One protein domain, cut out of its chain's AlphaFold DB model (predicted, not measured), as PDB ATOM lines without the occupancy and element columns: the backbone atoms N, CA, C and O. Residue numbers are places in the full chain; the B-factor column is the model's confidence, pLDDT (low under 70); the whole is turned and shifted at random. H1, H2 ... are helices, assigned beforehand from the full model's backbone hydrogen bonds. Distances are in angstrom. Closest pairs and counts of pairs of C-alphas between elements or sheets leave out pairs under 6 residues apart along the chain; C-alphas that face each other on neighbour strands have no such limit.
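What this domain is: This is residues 8 to 132 of the 156 residues of the protein "Not1 domain-containing protein" of Bursaphelenchus xylophilus (UniProt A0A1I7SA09). Four mostly crossed helices, H1 to H4, make a helical body toward one end of an elongated shape: H3 and H4 pack on each other nearest the middle of the whole, with H1 packed on H3 and H2 packed on H4. H6 packs on H4 with its last turn, the short H5 makes a corner with H6, and H7 lies at the far end without touching a helix, followed by a tail whose residues 127 to 132 stick out. The printed part has 125 residues with seven named helices, H1 to H7 in chain order, and no named strand; the class is all helix. It is compact, with a radius of gyration of the C-alphas of 15.3 A, yet elongated, spanning 53 by 30 by 26 A.

Where its parts are: H2, residues 26 to 41, is 22.2 A long, and its C-alpha 26 stands at (-33.126, 7.308, 11.647). H3, residues 45 to 60, is 21.9 A long. H1, residues 8 to 18, begins with C-alpha 8 at (-14.323, -7.196, -3.359) and is 15.1 A long. H4, residues 67 to 78, is 16.2 A long, and H6, residues 94 to 107, is 20.1 A. H5, residues 88 to 91, is 5.2 A long. H7, residues 113 to 122, is 14.8 A long and ends with C-alpha 122 at (-1.340, -14.879, 26.124).

How they stand to each other: H2 and H3 form a helical hairpin and only just touch, with 3 pairs of C-alphas within 8 A; the closest C-alphas, of Phe 39 and Arg 48, are 5.5 A apart. H1 touches H3 at a steep tilt of 52 degrees, the same way, closest at the C-alphas of Phe 11 and Ile 50, 6.4 A. H4 touches H2, the same way, at a shallow tilt of 32 degrees, only just short of steep; the closest C-alphas, of Ala 32 and Val 72, are 6.0 A apart. H6 touches H4 with residues 104 to 107 alone, closest at the C-alphas of Ala 74 and Leu 107, 6.5 A. H5 and H6 touch only at the corner, and only just, with 3 pairs of C-alphas within 8 A; those of Val 90 and Glu 97 are closest, 6.0 A. H6 and H7 are apart. In H1, H2, H3, H4 and H6 every O i to N i+4 pair is within hydrogen-bond range; in H7 5 of 6 are, and H5 is too short for such a pair.

The domain as a whole: The two C-alphas farthest apart, of Thr 26 and Gln 132, are 54.8 A apart. The printed part has no cut, and no link is long. Residues 127 to 132 stand free. Mean pLDDT of the printed part is 81.5; residues 110 to 132 are under 70.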
ATOM      1  N   LEU A   8     -14.101  -8.529  -2.816       84.94
ATOM      2  CA  LEU A   8     -14.323  -7.196  -3.359       84.94
ATOM      3  C   LEU A   8     -15.799  -6.762  -3.300       84.94
ATOM      4  O   LEU A   8     -16.080  -5.595  -3.030       84.94
ATOM      5  N   GLY A   9     -16.736  -7.679  -3.542       87.12
ATOM      6  CA  GLY A   9     -18.175  -7.429  -3.457       87.12
ATOM      7  C   GLY A   9     -18.615  -7.137  -2.024       87.12
ATOM      8  O   GLY A   9     -19.268  -6.121  -1.782       87.12
ATOM      9  N   CYS A  10     -18.170  -7.954  -1.065       88.56
ATOM     10  CA  CYS A  10     -18.401  -7.720   0.361       88.56
ATOM     11  C   CYS A  10     -17.821  -6.370   0.794       88.56
ATOM     12  O   CYS A  10     -18.515  -5.568   1.416       88.56
ATOM     13  N   PHE A  11     -16.574  -6.081   0.418       90.88
ATOM     14  CA  PHE A  11     -15.920  -4.819   0.752       90.88
ATOM     15  C   PHE A  11     -16.698  -3.607   0.222       90.88
ATOM     16  O   PHE A  11     -16.960  -2.667   0.973       90.88
ATOM     17  N   ARG A  12     -17.129  -3.632  -1.046       92.31
ATOM     18  CA  ARG A  12     -17.935  -2.555  -1.648       92.31
ATOM     19  C   ARG A  12     -19.294  -2.395  -0.969       92.31
ATOM     20  O   ARG A  12     -19.709  -1.263  -0.728       92.31
ATOM     21  N   LEU A  13     -19.958  -3.501  -0.634       92.38
ATOM     22  CA  LEU A  13     -21.252  -3.495   0.047       92.38
ATOM     23  C   LEU A  13     -21.147  -2.913   1.461       92.38
ATOM     24  O   LEU A  13     -21.894  -2.009   1.821       92.38
ATOM     25  N   PHE A  14     -20.189  -3.374   2.264       93.62
ATOM     26  CA  PHE A  14     -20.000  -2.817   3.601       93.62
ATOM     27  C   PHE A  14     -19.529  -1.365   3.546       93.62
ATOM     28  O   PHE A  14     -19.958  -0.562   4.369       93.62
ATOM     29  N   THR A  15     -18.738  -0.992   2.538       93.69
ATOM     30  CA  THR A  15     -18.347   0.405   2.324       93.69
ATOM     31  C   THR A  15     -19.575   1.281   2.082       93.69
ATOM     32  O   THR A  15     -19.742   2.284   2.776       93.69
ATOM     33  N   SER A  16     -20.486   0.879   1.188       93.75
ATOM     34  CA  SER A  16     -21.696   1.658   0.898       93.75
ATOM     35  C   SER A  16     -22.651   1.749   2.093       93.75
ATOM     36  O   SER A  16     -23.255   2.800   2.308       93.75
ATOM     37  N   ILE A  17     -22.734   0.697   2.915       93.50
ATOM     38  CA  ILE A  17     -23.458   0.714   4.197       93.50
ATOM     39  C   ILE A  17     -22.818   1.719   5.157       93.50
ATOM     40  O   ILE A  17     -23.505   2.572   5.719       93.50
ATOM     41  N   THR A  18     -21.495   1.665   5.332       93.00
ATOM     42  CA  THR A  18     -20.786   2.590   6.228       93.00
ATOM     43  C   THR A  18     -20.843   4.040   5.752       93.00
ATOM     44  O   THR A  18     -20.853   4.948   6.580       93.00
ATOM     45  N   ASP A  19     -20.976   4.286   4.446       92.25
ATOM     46  CA  ASP A  19     -21.164   5.632   3.901       92.25
ATOM     47  C   ASP A  19     -22.485   6.280   4.340       92.25
ATOM     48  O   ASP A  19     -22.588   7.509   4.287       92.25
ATOM     49  N   GLN A  20     -23.467   5.504   4.814       92.19
ATOM     50  CA  GLN A  20     -24.713   6.022   5.392       92.19
ATOM     51  C   GLN A  20     -24.543   6.508   6.841       92.19
ATOM     52  O   GLN A  20     -25.407   7.207   7.366       92.19
ATOM     53  N   LEU A  21     -23.414   6.211   7.495       88.19
ATOM     54  CA  LEU A  21     -23.153   6.529   8.904       88.19
ATOM     55  C   LEU A  21     -22.643   7.967   9.118       88.19
ATOM     56  O   LEU A  21     -21.615   8.190   9.763       88.19
ATOM     57  N   ARG A  22     -23.350   8.961   8.570       86.56
ATOM     58  CA  ARG A  22     -22.888  10.363   8.553       86.56
ATOM     59  C   ARG A  22     -23.322  11.155   9.784       86.56
ATOM     60  O   ARG A  22     -22.499  11.466  10.646       86.56
ATOM     61  N   ASN A  23     -24.621  11.432   9.866       84.00
ATOM     62  CA  ASN A  23     -25.237  12.332  10.845       84.00
ATOM     63  C   ASN A  23     -26.217  11.575  11.744       84.00
ATOM     64  O   ASN A  23     -26.651  10.482  11.387       84.00
ATOM     65  N   ALA A  24     -26.605  12.146  12.884       77.62
ATOM     66  CA  ALA A  24     -27.687  11.585  13.692       77.62
ATOM     67  C   ALA A  24     -28.997  11.613  12.883       77.62
ATOM     68  O   ALA A  24     -29.539  12.674  12.592       77.62
ATOM     69  N   SER A  25     -29.457  10.440  12.452       83.31
ATOM     70  CA  SER A  25     -30.683  10.262  11.676       83.31
ATOM     71  C   SER A  25     -31.227   8.854  11.894       83.31
ATOM     72  O   SER A  25     -30.479   7.952  12.281       83.31
ATOM     73  N   THR A  26     -32.507   8.641  11.593       87.12
ATOM     74  CA  THR A  26     -33.126   7.308  11.647       87.12
ATOM     75  C   THR A  26     -32.431   6.321  10.709       87.12
ATOM     76  O   THR A  26     -32.222   5.170  11.081       87.12
ATOM     77  N   HIS A  27     -31.988   6.772   9.529       86.94
ATOM     78  CA  HIS A  27     -31.212   5.941   8.605       86.94
ATOM     79  C   HIS A  27     -29.883   5.506   9.224       86.94
ATOM     80  O   HIS A  27     -29.556   4.324   9.209       86.94
ATOM     81  N   THR A  28     -29.145   6.435   9.830       88.81
ATOM     82  CA  THR A  28     -27.886   6.126  10.518       88.81
ATOM     83  C   THR A  28     -28.101   5.146  11.664       88.81
ATOM     84  O   THR A  28     -27.315   4.218  11.808       88.81
ATOM     85  N   ALA A  29     -29.162   5.319  12.458       86.81
ATOM     86  CA  ALA A  29     -29.496   4.399  13.542       86.81
ATOM     87  C   ALA A  29     -29.821   2.992  13.014       86.81
ATOM     88  O   ALA A  29     -29.321   2.007  13.550       86.81
ATOM     89  N   PHE A  30     -30.586   2.897  11.922       91.06
ATOM     90  CA  PHE A  30     -30.886   1.629  11.259       91.06
ATOM     91  C   PHE A  30     -29.616   0.938  10.748       91.06
ATOM     92  O   PHE A  30     -29.359  -0.211  11.102       91.06
ATOM     93  N   TYR A  31     -28.789   1.641   9.967       92.69
ATOM     94  CA  TYR A  31     -27.555   1.077   9.419       92.69
ATOM     95  C   TYR A  31     -26.532   0.740  10.508       92.69
ATOM     96  O   TYR A  31     -25.833  -0.262  10.379       92.69
ATOM     97  N   ALA A  32     -26.464   1.516  11.593       91.69
ATOM     98  CA  ALA A  32     -25.611   1.215  12.740       91.69
ATOM     99  C   ALA A  32     -26.034  -0.095  13.419       91.69
ATOM    100  O   ALA A  32     -25.216  -1.003  13.553       91.69
ATOM    101  N   SER A  33     -27.315  -0.229  13.775       90.25
ATOM    102  CA  SER A  33     -27.851  -1.451  14.385       90.25
ATOM    103  C   SER A  33     -27.720  -2.660  13.462       90.25
ATOM    104  O   SER A  33     -27.337  -3.738  13.907       90.25
ATOM    105  N   MET A  34     -27.976  -2.481  12.163       92.88
ATOM    106  CA  MET A  34     -27.804  -3.530  11.160       92.88
ATOM    107  C   MET A  34     -26.345  -3.990  11.078       92.88
ATOM    108  O   MET A  34     -26.081  -5.189  11.088       92.88
ATOM    109  N   LEU A  35     -25.387  -3.060  11.028       93.88
ATOM    110  CA  LEU A  35     -23.964  -3.385  10.929       93.88
ATOM    111  C   LEU A  35     -23.457  -4.110  12.186       93.88
ATOM    112  O   LEU A  35     -22.726  -5.093  12.070       93.88
ATOM    113  N   LEU A  36     -23.894  -3.676  13.373       92.94
ATOM    114  CA  LEU A  36     -23.607  -4.346  14.646       92.94
ATOM    115  C   LEU A  36     -24.213  -5.754  14.701       92.94
ATOM    116  O   LEU A  36     -23.543  -6.711  15.090       92.94
ATOM    117  N   HIS A  37     -25.459  -5.907  14.250       94.06
ATOM    118  CA  HIS A  37     -26.128  -7.203  14.194       94.06
ATOM    119  C   HIS A  37     -25.436  -8.168  13.223       94.06
ATOM    120  O   HIS A  37     -25.228  -9.336  13.555       94.06
ATOM    121  N   LEU A  38     -25.022  -7.684  12.048       93.31
ATOM    122  CA  LEU A  38     -24.256  -8.471  11.080       93.31
ATOM    123  C   LEU A  38     -22.899  -8.892  11.649       93.31
ATOM    124  O   LEU A  38     -22.492 -10.034  11.466       93.31
ATOM    125  N   PHE A  39     -22.218  -8.010  12.383       93.12
ATOM    126  CA  PHE A  39     -20.960  -8.349  13.048       93.12
ATOM    127  C   PHE A  39     -21.137  -9.472  14.086       93.12
ATOM    128  O   PHE A  39     -20.327 -10.403  14.150       93.12
ATOM    129  N   HIS A  40     -22.216  -9.414  14.871       93.31
ATOM    130  CA  HIS A  40     -22.528 -10.418  15.887       93.31
ATOM    131  C   HIS A  40     -22.905 -11.774  15.272       93.31
ATOM    132  O   HIS A  40     -22.355 -12.806  15.653       93.31
ATOM    133  N   THR A  41     -23.804 -11.767  14.285       92.94
ATOM    134  CA  THR A  41     -24.362 -12.987  13.676       92.94
ATOM    135  C   THR A  41     -23.469 -13.623  12.610       92.94
ATOM    136  O   THR A  41     -23.670 -14.787  12.268       92.94
ATOM    137  N   ALA A  42     -22.462 -12.913  12.091       89.81
ATOM    138  CA  ALA A  42     -21.563 -13.442  11.069       89.81
ATOM    139  C   ALA A  42     -20.847 -14.722  11.528       89.81
ATOM    140  O   ALA A  42     -20.026 -14.692  12.435       89.81
ATOM    141  N   HIS A  43     -21.068 -15.852  10.854       84.88
ATOM    142  CA  HIS A  43     -20.336 -17.091  11.153       84.88
ATOM    143  C   HIS A  43     -18.859 -17.025  10.741       84.88
ATOM    144  O   HIS A  43     -18.004 -17.645  11.371       84.88
ATOM    145  N   SER A  44     -18.553 -16.264   9.688       87.62
ATOM    146  CA  SER A  44     -17.200 -16.130   9.154       87.62
ATOM    147  C   SER A  44     -16.470 -14.936   9.764       87.62
ATOM    148  O   SER A  44     -16.935 -13.796   9.676       87.62
ATOM    149  N   ASN A  45     -15.272 -15.186  10.301       89.19
ATOM    150  CA  ASN A  45     -14.372 -14.132  10.781       89.19
ATOM    151  C   ASN A  45     -13.977 -13.149   9.675       89.19
ATOM    152  O   ASN A  45     -13.714 -11.988   9.964       89.19
ATOM    153  N   HIS A  46     -14.026 -13.576   8.412       88.75
ATOM    154  CA  HIS A  46     -13.712 -12.731   7.268       88.75
ATOM    155  C   HIS A  46     -14.649 -11.520   7.151       88.75
ATOM    156  O   HIS A  46     -14.210 -10.405   6.891       88.75
ATOM    157  N   VAL A  47     -15.949 -11.711   7.404       90.56
ATOM    158  CA  VAL A  47     -16.930 -10.613   7.362       90.56
ATOM    159  C   VAL A  47     -16.668  -9.618   8.493       90.56
ATOM    160  O   VAL A  47     -16.669  -8.409   8.268       90.56
ATOM    161  N   ARG A  48     -16.381 -10.123   9.699       92.62
ATOM    162  CA  ARG A  48     -16.037  -9.297  10.867       92.62
ATOM    163  C   ARG A  48     -14.771  -8.479  10.630       92.62
ATOM    164  O   ARG A  48     -14.735  -7.293  10.957       92.62
ATOM    165  N   GLU A  49     -13.762  -9.097  10.028       92.31
ATOM    166  CA  GLU A  49     -12.508  -8.446   9.661       92.31
ATOM    167  C   GLU A  49     -12.741  -7.333   8.633       92.31
ATOM    168  O   GLU A  49     -12.275  -6.216   8.841       92.31
ATOM    169  N   ILE A  50     -13.522  -7.587   7.573       93.44
ATOM    170  CA  ILE A  50     -13.855  -6.573   6.558       93.44
ATOM    171  C   ILE A  50     -14.565  -5.376   7.189       93.44
ATOM    172  O   ILE A  50     -14.160  -4.236   6.958       93.44
ATOM    173  N   ILE A  51     -15.600  -5.622   8.001       93.69
ATOM    174  CA  ILE A  51     -16.339  -4.558   8.695       93.69
ATOM    175  C   ILE A  51     -15.375  -3.738   9.558       93.69
ATOM    176  O   ILE A  51     -15.350  -2.511   9.464       93.69
ATOM    177  N   THR A  52     -14.530  -4.408  10.344       93.50
ATOM    178  CA  THR A  52     -13.545  -3.744  11.207       93.50
ATOM    179  C   THR A  52     -12.547  -2.921  10.397       93.50
ATOM    180  O   THR A  52     -12.281  -1.772  10.738       93.50
ATOM    181  N   ARG A  53     -12.021  -3.469   9.296       92.50
ATOM    182  CA  ARG A  53     -11.064  -2.796   8.413       92.50
ATOM    183  C   ARG A  53     -11.647  -1.508   7.841       92.50
ATOM    184  O   ARG A  53     -10.988  -0.477   7.903       92.50
ATOM    185  N   ILE A  54     -12.889  -1.546   7.361       94.00
ATOM    186  CA  ILE A  54     -13.570  -0.363   6.817       94.00
ATOM    187  C   ILE A  54     -13.765   0.703   7.903       94.00
ATOM    188  O   ILE A  54     -13.484   1.880   7.671       94.00
ATOM    189  N   LEU A  55     -14.203   0.310   9.105       93.12
ATOM    190  CA  LEU A  55     -14.370   1.243  10.226       93.12
ATOM    191  C   LEU A  55     -13.034   1.879  10.640       93.12
ATOM    192  O   LEU A  55     -12.968   3.094  10.832       93.12
ATOM    193  N   LEU A  56     -11.963   1.083  10.727       91.88
ATOM    194  CA  LEU A  56     -10.622   1.564  11.064       91.88
ATOM    195  C   LEU A  56     -10.063   2.499   9.989       91.88
ATOM    196  O   LEU A  56      -9.600   3.583  10.329       91.88
ATOM    197  N   GLU A  57     -10.147   2.143   8.706       92.00
ATOM    198  CA  GLU A  57      -9.698   3.001   7.599       92.00
ATOM    199  C   GLU A  57     -10.366   4.383   7.653       92.00
ATOM    200  O   GLU A  57      -9.702   5.412   7.516       92.00
ATOM    201  N   ARG A  58     -11.672   4.428   7.936       91.38
ATOM    202  CA  ARG A  58     -12.438   5.681   8.046       91.38
ATOM    203  C   ARG A  58     -12.112   6.491   9.307       91.38
ATOM    204  O   ARG A  58     -12.243   7.716   9.294       91.38
ATOM    205  N   LEU A  59     -11.694   5.834  10.389       90.19
ATOM    206  CA  LEU A  59     -11.264   6.489  11.630       90.19
ATOM    207  C   LEU A  59      -9.798   6.934  11.606       90.19
ATOM    208  O   LEU A  59      -9.429   7.821  12.368       90.19
ATOM    209  N   LEU A  60      -8.969   6.344  10.747       89.25
ATOM    210  CA  LEU A  60      -7.566   6.726  10.570       89.25
ATOM    211  C   LEU A  60      -7.374   7.806   9.495       89.25
ATOM    212  O   LEU A  60      -6.355   8.494   9.501       89.25
ATOM    213  N   ALA A  61      -8.336   7.968   8.583       88.88
ATOM    214  CA  ALA A  61      -8.326   9.016   7.564       88.88
ATOM    215  C   ALA A  61      -8.431  10.440   8.155       88.88
ATOM    216  O   ALA A  61      -8.746  10.634   9.329       88.88
ATOM    217  N   ASN A  62      -8.184  11.462   7.328       76.06
ATOM    218  CA  ASN A  62      -8.200  12.861   7.765       76.06
ATOM    219  C   ASN A  62      -9.546  13.280   8.385       76.06
ATOM    220  O   ASN A  62     -10.625  12.908   7.924       76.06
ATOM    221  N   ARG A  63      -9.460  14.100   9.437       82.81
ATOM    222  CA  ARG A  63     -10.605  14.659  10.171       82.81
ATOM    223  C   ARG A  63     -11.387  15.674   9.319       82.81
ATOM    224  O   ARG A  63     -10.778  16.306   8.457       82.81
ATOM    225  N   PRO A  64     -12.686  15.915   9.606       86.44
ATOM    226  CA  PRO A  64     -13.501  15.388  10.714       86.44
ATOM    227  C   PRO A  64     -14.119  14.004  10.449       86.44
ATOM    228  O   PRO A  64     -14.579  13.716   9.350       86.44
ATOM    229  N   HIS A  65     -14.192  13.158  11.484       86.56
ATOM    230  CA  HIS A  65     -14.818  11.834  11.371       86.56
ATOM    231  C   HIS A  65     -16.349  11.904  11.520       86.56
ATOM    232  O   HIS A  65     -16.831  12.577  12.444       86.56
ATOM    233  N   PRO A  66     -17.112  11.155  10.703       87.69
ATOM    234  CA  PRO A  66     -18.566  11.066  10.817       87.69
ATOM    235  C   PRO A  66     -19.051  10.585  12.190       87.69
ATOM    236  O   PRO A  66     -18.401   9.765  12.844       87.69
ATOM    237  N   PHE A  67     -20.215  11.069  12.634       84.25
ATOM    238  CA  PHE A  67     -20.773  10.705  13.940       84.25
ATOM    239  C   PHE A  67     -21.128   9.216  14.019       84.25
ATOM    240  O   PHE A  67     -20.758   8.551  14.985       84.25
ATOM    241  N   GLY A  68     -21.789   8.682  12.989       86.56
ATOM    242  CA  GLY A  68     -22.255   7.294  12.989       86.56
ATOM    243  C   GLY A  68     -21.116   6.272  13.021       86.56
ATOM    244  O   GLY A  68     -21.233   5.247  13.685       86.56
ATOM    245  N   ILE A  69     -19.983   6.569  12.377       91.31
ATOM    246  CA  ILE A  69     -18.800   5.690  12.401       91.31
ATOM    247  C   ILE A  69     -18.223   5.599  13.820       91.31
ATOM    248  O   ILE A  69     -17.929   4.506  14.303       91.31
ATOM    249  N   LYS A  70     -18.112   6.740  14.514       88.44
ATOM    250  CA  LYS A  70     -17.673   6.779  15.917       88.44
ATOM    251  C   LYS A  70     -18.623   5.999  16.825       88.44
ATOM    252  O   LYS A  70     -18.148   5.278  17.693       88.44
ATOM    253  N   LEU A  71     -19.935   6.121  16.600       88.94
ATOM    254  CA  LEU A  71     -20.961   5.418  17.371       88.94
ATOM    255  C   LEU A  71     -20.809   3.895  17.262       88.94
ATOM    256  O   LEU A  71     -20.737   3.221  18.283       88.94
ATOM    257  N   VAL A  72     -20.711   3.360  16.040       92.81
ATOM    258  CA  VAL A  72     -20.567   1.910  15.823       92.81
ATOM    259  C   VAL A  72     -19.263   1.391  16.422       92.81
ATOM    260  O   VAL A  72     -19.272   0.379  17.117       92.81
ATOM    261  N   MET A  73     -18.144   2.088  16.197       92.38
ATOM    262  CA  MET A  73     -16.858   1.667  16.753       92.38
ATOM    263  C   MET A  73     -16.867   1.693  18.285       92.38
ATOM    264  O   MET A  73     -16.393   0.754  18.918       92.38
ATOM    265  N   ALA A  74     -17.425   2.744  18.891       89.31
ATOM    266  CA  ALA A  74     -17.543   2.833  20.342       89.31
ATOM    267  C   ALA A  74     -18.413   1.702  20.908       89.31
ATOM    268  O   ALA A  74     -18.056   1.119  21.927       89.31
ATOM    269  N   GLU A  75     -19.509   1.349  20.235       89.88
ATOM    270  CA  GLU A  75     -20.397   0.269  20.668       89.88
ATOM    271  C   GLU A  75     -19.720  -1.109  20.597       89.88
ATOM    272  O   GLU A  75     -19.822  -1.884  21.548       89.88
ATOM    273  N   LEU A  76     -18.947  -1.383  19.537       91.50
ATOM    274  CA  LEU A  76     -18.151  -2.614  19.415       91.50
ATOM    275  C   LEU A  76     -17.088  -2.745  20.515       91.50
ATOM    276  O   LEU A  76     -16.801  -3.852  20.972       91.50
ATOM    277  N   LEU A  77     -16.488  -1.626  20.926       90.00
ATOM    278  CA  LEU A  77     -15.471  -1.594  21.979       90.00
ATOM    279  C   LEU A  77     -16.078  -1.689  23.383       90.00
ATOM    280  O   LEU A  77     -15.493  -2.320  24.263       90.00
ATOM    281  N   ARG A  78     -17.232  -1.050  23.593       86.69
ATOM    282  CA  ARG A  78     -17.889  -0.937  24.896       86.69
ATOM    283  C   ARG A  78     -18.635  -2.207  25.279       86.69
ATOM    284  O   ARG A  78     -18.558  -2.620  26.433       86.69
ATOM    285  N   ASN A  79     -19.371  -2.809  24.346       86.62
ATOM    286  CA  ASN A  79     -20.204  -3.960  24.659       86.62
ATOM    287  C   ASN A  79     -19.373  -5.267  24.607       86.62
ATOM    288  O   ASN A  79     -18.851  -5.629  23.545       86.62
ATOM    289  N   PRO A  80     -19.229  -5.996  25.735       85.44
ATOM    290  CA  PRO A  80     -18.434  -7.219  25.792       85.44
ATOM    291  C   PRO A  80     -19.012  -8.370  24.960       85.44
ATOM    292  O   PRO A  80     -18.231  -9.237  24.565       85.44
ATOM    293  N   ASP A  81     -20.309  -8.357  24.642       87.06
ATOM    294  CA  ASP A  81     -21.005  -9.428  23.915       87.06
ATOM    295  C   ASP A  81     -20.476  -9.619  22.492       87.06
ATOM    296  O   ASP A  81     -20.486 -10.728  21.954       87.06
ATOM    297  N   TYR A  82     -19.957  -8.551  21.880       87.62
ATOM    298  CA  TYR A  82     -19.332  -8.632  20.561       87.62
ATOM    299  C   TYR A  82     -17.952  -9.287  20.593       87.62
ATOM    300  O   TYR A  82     -17.441  -9.641  19.532       87.62
ATOM    301  N   LYS A  83     -17.332  -9.420  21.778       88.19
ATOM    302  CA  LYS A  83     -16.001 -10.024  21.967       88.19
ATOM    303  C   LYS A  83     -14.954  -9.477  20.993       88.19
ATOM    304  O   LYS A  83     -14.043 -10.183  20.579       88.19
ATOM    305  N   PHE A  84     -15.071  -8.193  20.637       89.38
ATOM    306  CA  PHE A  84     -14.274  -7.566  19.580       89.38
ATOM    307  C   PHE A  84     -12.764  -7.757  19.790       89.38
ATOM    308  O   PHE A  84     -12.039  -8.106  18.867       89.38
ATOM    309  N   MET A  85     -12.303  -7.598  21.032       84.88
ATOM    310  CA  MET A  85     -10.896  -7.760  21.404       84.88
ATOM    311  C   MET A  85     -10.424  -9.212  21.463       84.88
ATOM    312  O   MET A  85      -9.241  -9.438  21.650       84.88
ATOM    313  N   GLU A  86     -11.299 -10.206  21.362       87.81
ATOM    314  CA  GLU A  86     -10.913 -11.623  21.431       87.81
ATOM    315  C   GLU A  86     -10.592 -12.195  20.041       87.81
ATOM    316  O   GLU A  86     -10.052 -13.294  19.937       87.81
ATOM    317  N   PHE A  87     -10.881 -11.456  18.964       89.06
ATOM    318  CA  PHE A  87     -10.612 -11.916  17.606       89.06
ATOM    319  C   PHE A  87      -9.126 -11.839  17.236       89.06
ATOM    320  O   PHE A  87      -8.456 -10.829  17.446       89.06
ATOM    321  N   GLU A  88      -8.634 -12.891  16.577       87.56
ATOM    322  CA  GLU A  88      -7.234 -13.022  16.152       87.56
ATOM    323  C   GLU A  88      -6.773 -11.884  15.227       87.56
ATOM    324  O   GLU A  88      -5.645 -11.412  15.348       87.56
ATOM    325  N   PHE A  89      -7.647 -11.374  14.348       87.00
ATOM    326  CA  PHE A  89      -7.287 -10.300  13.414       87.00
ATOM    327  C   PHE A  89      -6.938  -8.977  14.116       87.00
ATOM    328  O   PHE A  89      -6.151  -8.196  13.583       87.00
ATOM    329  N   VAL A  90      -7.461  -8.731  15.324       87.56
ATOM    330  CA  VAL A  90      -7.102  -7.548  16.130       87.56
ATOM    331  C   VAL A  90      -5.669  -7.669  16.660       87.56
ATOM    332  O   VAL A  90      -4.959  -6.669  16.759       87.56
ATOM    333  N   HIS A  91      -5.224  -8.903  16.915       84.62
ATOM    334  CA  HIS A  91      -3.902  -9.246  17.456       84.62
ATOM    335  C   HIS A  91      -2.882  -9.655  16.394       84.62
ATOM    336  O   HIS A  91      -1.724  -9.922  16.716       84.62
ATOM    337  N   SER A  92      -3.289  -9.699  15.125       85.12
ATOM    338  CA  SER A  92      -2.443 -10.140  14.013       85.12
ATOM    339  C   SER A  92      -1.156  -9.312  13.898       85.12
ATOM    340  O   SER A  92      -0.085  -9.844  13.593       85.12
ATOM    341  N   ALA A  93      -1.232  -8.013  14.207       85.38
ATOM    342  CA  ALA A  93      -0.090  -7.112  14.192       85.38
ATOM    343  C   ALA A  93      -0.136  -6.100  15.343       85.38
ATOM    344  O   ALA A  93      -1.153  -5.450  15.577       85.38
ATOM    345  N   GLU A  94       1.021  -5.859  15.967       85.69
ATOM    346  CA  GLU A  94       1.199  -4.880  17.056       85.69
ATOM    347  C   GLU A  94       0.742  -3.462  16.647       85.69
ATOM    348  O   GLU A  94       0.313  -2.655  17.468       85.69
ATOM    349  N   VAL A  95       0.820  -3.140  15.350       86.00
ATOM    350  CA  VAL A  95       0.340  -1.863  14.806       86.00
ATOM    351  C   VAL A  95      -1.182  -1.749  14.927       86.00
ATOM    352  O   VAL A  95      -1.669  -0.696  15.329       86.00
ATOM    353  N   VAL A  96      -1.924  -2.816  14.613       86.62
ATOM    354  CA  VAL A  96      -3.396  -2.838  14.661       86.62
ATOM    355  C   VAL A  96      -3.881  -2.672  16.093       86.62
ATOM    356  O   VAL A  96      -4.694  -1.790  16.360       86.62
ATOM    357  N   GLU A  97      -3.298  -3.421  17.025       87.62
ATOM    358  CA  GLU A  97      -3.601  -3.323  18.453       87.62
ATOM    359  C   GLU A  97      -3.398  -1.892  18.981       87.62
ATOM    360  O   GLU A  97      -4.301  -1.293  19.570       87.62
ATOM    361  N   ARG A  98      -2.241  -1.277  18.690       87.44
ATOM    362  CA  ARG A  98      -1.966   0.112  19.091       87.44
ATOM    363  C   ARG A  98      -2.938   1.110  18.467       87.44
ATOM    364  O   ARG A  98      -3.327   2.065  19.137       87.44
ATOM    365  N   MET A  99      -3.329   0.916  17.205       89.50
ATOM    366  CA  MET A  99      -4.312   1.780  16.542       89.50
ATOM    367  C   MET A  99      -5.671   1.702  17.237       89.50
ATOM    368  O   MET A  99      -6.261   2.737  17.542       89.50
ATOM    369  N   VAL A 100      -6.134   0.493  17.552       89.06
ATOM    370  CA  VAL A 100      -7.397   0.271  18.262       89.06
ATOM    371  C   VAL A 100      -7.372   0.911  19.655       89.06
ATOM    372  O   VAL A 100      -8.319   1.606  20.020       89.06
ATOM    373  N   ILE A 101      -6.275   0.768  20.408       87.94
ATOM    374  CA  ILE A 101      -6.109   1.416  21.723       87.94
ATOM    375  C   ILE A 101      -6.160   2.947  21.595       87.94
ATOM    376  O   ILE A 101      -6.846   3.614  22.373       87.94
ATOM    377  N   SER A 102      -5.461   3.522  20.611       89.38
ATOM    378  CA  SER A 102      -5.482   4.967  20.341       89.38
ATOM    379  C   SER A 102      -6.883   5.471  19.990       89.38
ATOM    380  O   SER A 102      -7.304   6.514  20.490       89.38
ATOM    381  N   ILE A 103      -7.627   4.717  19.176       90.12
ATOM    382  CA  ILE A 103      -9.015   5.028  18.824       90.12
ATOM    383  C   ILE A 103      -9.914   4.946  20.058       90.12
ATOM    384  O   ILE A 103     -10.715   5.848  20.273       90.12
ATOM    385  N   SER A 104      -9.757   3.930  20.907       89.56
ATOM    386  CA  SER A 104     -10.552   3.803  22.132       89.56
ATOM    387  C   SER A 104     -10.390   5.011  23.049       89.56
ATOM    388  O   SER A 104     -11.378   5.574  23.520       89.56
ATOM    389  N   LYS A 105      -9.146   5.473  23.228       87.94
ATOM    390  CA  LYS A 105      -8.844   6.699  23.979       87.94
ATOM    391  C   LYS A 105      -9.459   7.931  23.322       87.94
ATOM    392  O   LYS A 105     -10.031   8.766  24.012       87.94
ATOM    393  N   TYR A 106      -9.376   8.036  21.994       87.75
ATOM    394  CA  TYR A 106      -9.985   9.135  21.244       87.75
ATOM    395  C   TYR A 106     -11.516   9.174  21.379       87.75
ATOM    396  O   TYR A 106     -12.098  10.254  21.446       87.75
ATOM    397  N   LEU A 107     -12.163   8.010  21.435       86.25
ATOM    398  CA  LEU A 107     -13.611   7.881  21.591       86.25
ATOM    399  C   LEU A 107     -14.077   7.991  23.052       86.25
ATOM    400  O   LEU A 107     -15.282   8.015  23.286       86.25
ATOM    401  N   GLY A 108     -13.158   8.059  24.021       84.12
ATOM    402  CA  GLY A 108     -13.494   8.081  25.447       84.12
ATOM    403  C   GLY A 108     -14.085   6.762  25.951       84.12
ATOM    404  O   GLY A 108     -14.859   6.762  26.902       84.12
ATOM    405  N   VAL A 109     -13.760   5.641  25.299       82.31
ATOM    406  CA  VAL A 109     -14.196   4.306  25.720       82.31
ATOM    407  C   VAL A 109     -13.091   3.684  26.568       82.31
ATOM    408  O   VAL A 109     -11.974   3.465  26.085       82.31
ATOM    409  N   GLU A 110     -13.397   3.400  27.832       66.81
ATOM    410  CA  GLU A 110     -12.493   2.689  28.732       66.81
ATOM    411  C   GLU A 110     -12.503   1.194  28.394       66.81
ATOM    412  O   GLU A 110     -13.460   0.470  28.670       66.81
ATOM    413  N   ILE A 111     -11.427   0.713  27.769       64.25
ATOM    414  CA  ILE A 111     -11.182  -0.727  27.666       64.25
ATOM    415  C   ILE A 111     -10.741  -1.180  29.055       64.25
ATOM    416  O   ILE A 111      -9.664  -0.794  29.508       64.25
ATOM    417  N   ASN A 112     -11.569  -1.992  29.712       56.19
ATOM    418  CA  ASN A 112     -11.298  -2.524  31.047       56.19
ATOM    419  C   ASN A 112      -9.862  -3.089  31.122       56.19
ATOM    420  O   ASN A 112      -9.494  -3.960  30.326       56.19
ATOM    421  N   GLU A 113      -9.032  -2.584  32.041       51.56
ATOM    422  CA  GLU A 113      -7.590  -2.891  32.092       51.56
ATOM    423  C   GLU A 113      -7.291  -4.393  32.228       51.56
ATOM    424  O   GLU A 113      -6.256  -4.866  31.757       51.56
ATOM    425  N   GLU A 114      -8.201  -5.163  32.827       47.88
ATOM    426  CA  GLU A 114      -8.077  -6.618  32.968       47.88
ATOM    427  C   GLU A 114      -8.071  -7.346  31.623       47.88
ATOM    428  O   GLU A 114      -7.310  -8.299  31.451       47.88
ATOM    429  N   ARG A 115      -8.818  -6.841  30.631       51.00
ATOM    430  CA  ARG A 115      -8.751  -7.339  29.254       51.00
ATOM    431  C   ARG A 115      -7.339  -7.107  28.709       51.00
ATOM    432  O   ARG A 115      -6.680  -8.075  28.354       51.00
ATOM    433  N   SER A 116      -6.806  -5.881  28.788       46.19
ATOM    434  CA  SER A 116      -5.419  -5.557  28.375       46.19
ATOM    435  C   SER A 116      -4.334  -6.392  29.083       46.19
ATOM    436  O   SER A 116      -3.312  -6.715  28.477       46.19
ATOM    437  N   ARG A 117      -4.528  -6.778  30.353       45.31
ATOM    438  CA  ARG A 117      -3.567  -7.614  31.100       45.31
ATOM    439  C   ARG A 117      -3.641  -9.090  30.720       45.31
ATOM    440  O   ARG A 117      -2.586  -9.699  30.569       45.31
ATOM    441  N   PHE A 118      -4.832  -9.648  30.501       39.72
ATOM    442  CA  PHE A 118      -4.986 -11.007  29.961       39.72
ATOM    443  C   PHE A 118      -4.253 -11.148  28.609       39.72
ATOM    444  O   PHE A 118      -3.568 -12.141  28.356       39.72
ATOM    445  N   PHE A 119      -4.278 -10.087  27.791       44.03
ATOM    446  CA  PHE A 119      -3.589 -10.008  26.499       44.03
ATOM    447  C   PHE A 119      -2.055  -9.958  26.583       44.03
ATOM    448  O   PHE A 119      -1.379 -10.544  25.735       44.03
ATOM    449  N   LYS A 120      -1.471  -9.345  27.620       48.12
ATOM    450  CA  LYS A 120      -0.005  -9.302  27.787       48.12
ATOM    451  C   LYS A 120       0.602 -10.690  28.057       48.12
ATOM    452  O   LYS A 120       1.758 -10.919  27.709       48.12
ATOM    453  N   TYR A 121      -0.170 -11.610  28.645       39.62
ATOM    454  CA  TYR A 121       0.296 -12.945  29.048       39.62
ATOM    455  C   TYR A 121      -0.038 -14.071  28.059       39.62
ATOM    456  O   TYR A 121       0.637 -15.096  28.077       39.62
ATOM    457  N   HIS A 122      -1.022 -13.894  27.172       43.62
ATOM    458  CA  HIS A 122      -1.340 -14.879  26.124       43.62
ATOM    459  C   HIS A 122      -0.652 -14.615  24.773       43.62
ATOM    460  O   HIS A 122      -0.781 -15.416  23.851       43.62
ATOM    461  N   ASN A 123       0.134 -13.539  24.656       44.22
ATOM    462  CA  ASN A 123       0.990 -13.278  23.501       44.22
ATOM    463  C   ASN A 123       2.459 -13.650  23.816       44.22
ATOM    464  O   ASN A 123       3.168 -12.862  24.456       44.22
ATOM    465  N   PRO A 124       2.978 -14.799  23.333       48.31
ATOM    466  CA  PRO A 124       4.346 -15.242  23.627       48.31
ATOM    467  C   PRO A 124       5.441 -14.321  23.052       48.31
ATOM    468  O   PRO A 124       6.614 -14.473  23.393       48.31
ATOM    469  N   ARG A 125       5.093 -13.347  22.194       47.25
ATOM    470  CA  ARG A 125       6.036 -12.369  21.620       47.25
ATOM    471  C   ARG A 125       6.129 -11.070  22.426       47.25
ATOM    472  O   ARG A 125       7.194 -10.454  22.435       47.25
ATOM    473  N   ALA A 126       5.064 -10.674  23.124       47.66
ATOM    474  CA  ALA A 126       5.045  -9.470  23.962       47.66
ATOM    475  C   ALA A 126       5.820  -9.667  25.279       47.66
ATOM    476  O   ALA A 126       6.502  -8.751  25.737       47.66
ATOM    477  N   ALA A 127       5.807 -10.885  25.830       47.97
ATOM    478  CA  ALA A 127       6.541 -11.251  27.045       47.97
ATOM    479  C   ALA A 127       8.077 -11.166  26.904       47.97
ATOM    480  O   ALA A 127       8.793 -11.116  27.899       47.97
ATOM    481  N   ARG A 128       8.606 -11.129  25.672       50.44
ATOM    482  CA  ARG A 128      10.056 -11.105  25.412       50.44
ATOM    483  C   ARG A 128      10.681  -9.707  25.449       50.44
ATOM    484  O   ARG A 128      11.903  -9.604  25.417       50.44
ATOM    485  N   LYS A 129       9.877  -8.639  25.491       45.66
ATOM    486  CA  LYS A 129      10.348  -7.243  25.485       45.66
ATOM    487  C   LYS A 129      10.142  -6.572  26.850       45.66
ATOM    488  O   LYS A 129       9.533  -5.511  26.931       45.66
ATOM    489  N   GLU A 130      10.654  -7.163  27.926       39.56
ATOM    490  CA  GLU A 130      10.920  -6.391  29.145       39.56
ATOM    491  C   GLU A 130      12.346  -5.823  29.076       39.56
ATOM    492  O   GLU A 130      13.298  -6.588  28.902       39.56
ATOM    493  N   PRO A 131      12.549  -4.499  29.191       40.47
ATOM    494  CA  PRO A 131      13.887  -3.967  29.381       40.47
ATOM    495  C   PRO A 131      14.374  -4.361  30.781       40.47
ATOM    496  O   PRO A 131      13.894  -3.832  31.782       40.47
ATOM    497  N   GLN A 132      15.358  -5.262  30.856       46.47
ATOM    498  CA  GLN A 132      16.145  -5.485  32.070       46.47
ATOM    499  C   GLN A 132      16.780  -4.156  32.501       46.47
ATOM    500  O   GLN A 132      17.791  -3.721  31.948       46.47
TER     501      GLN A 132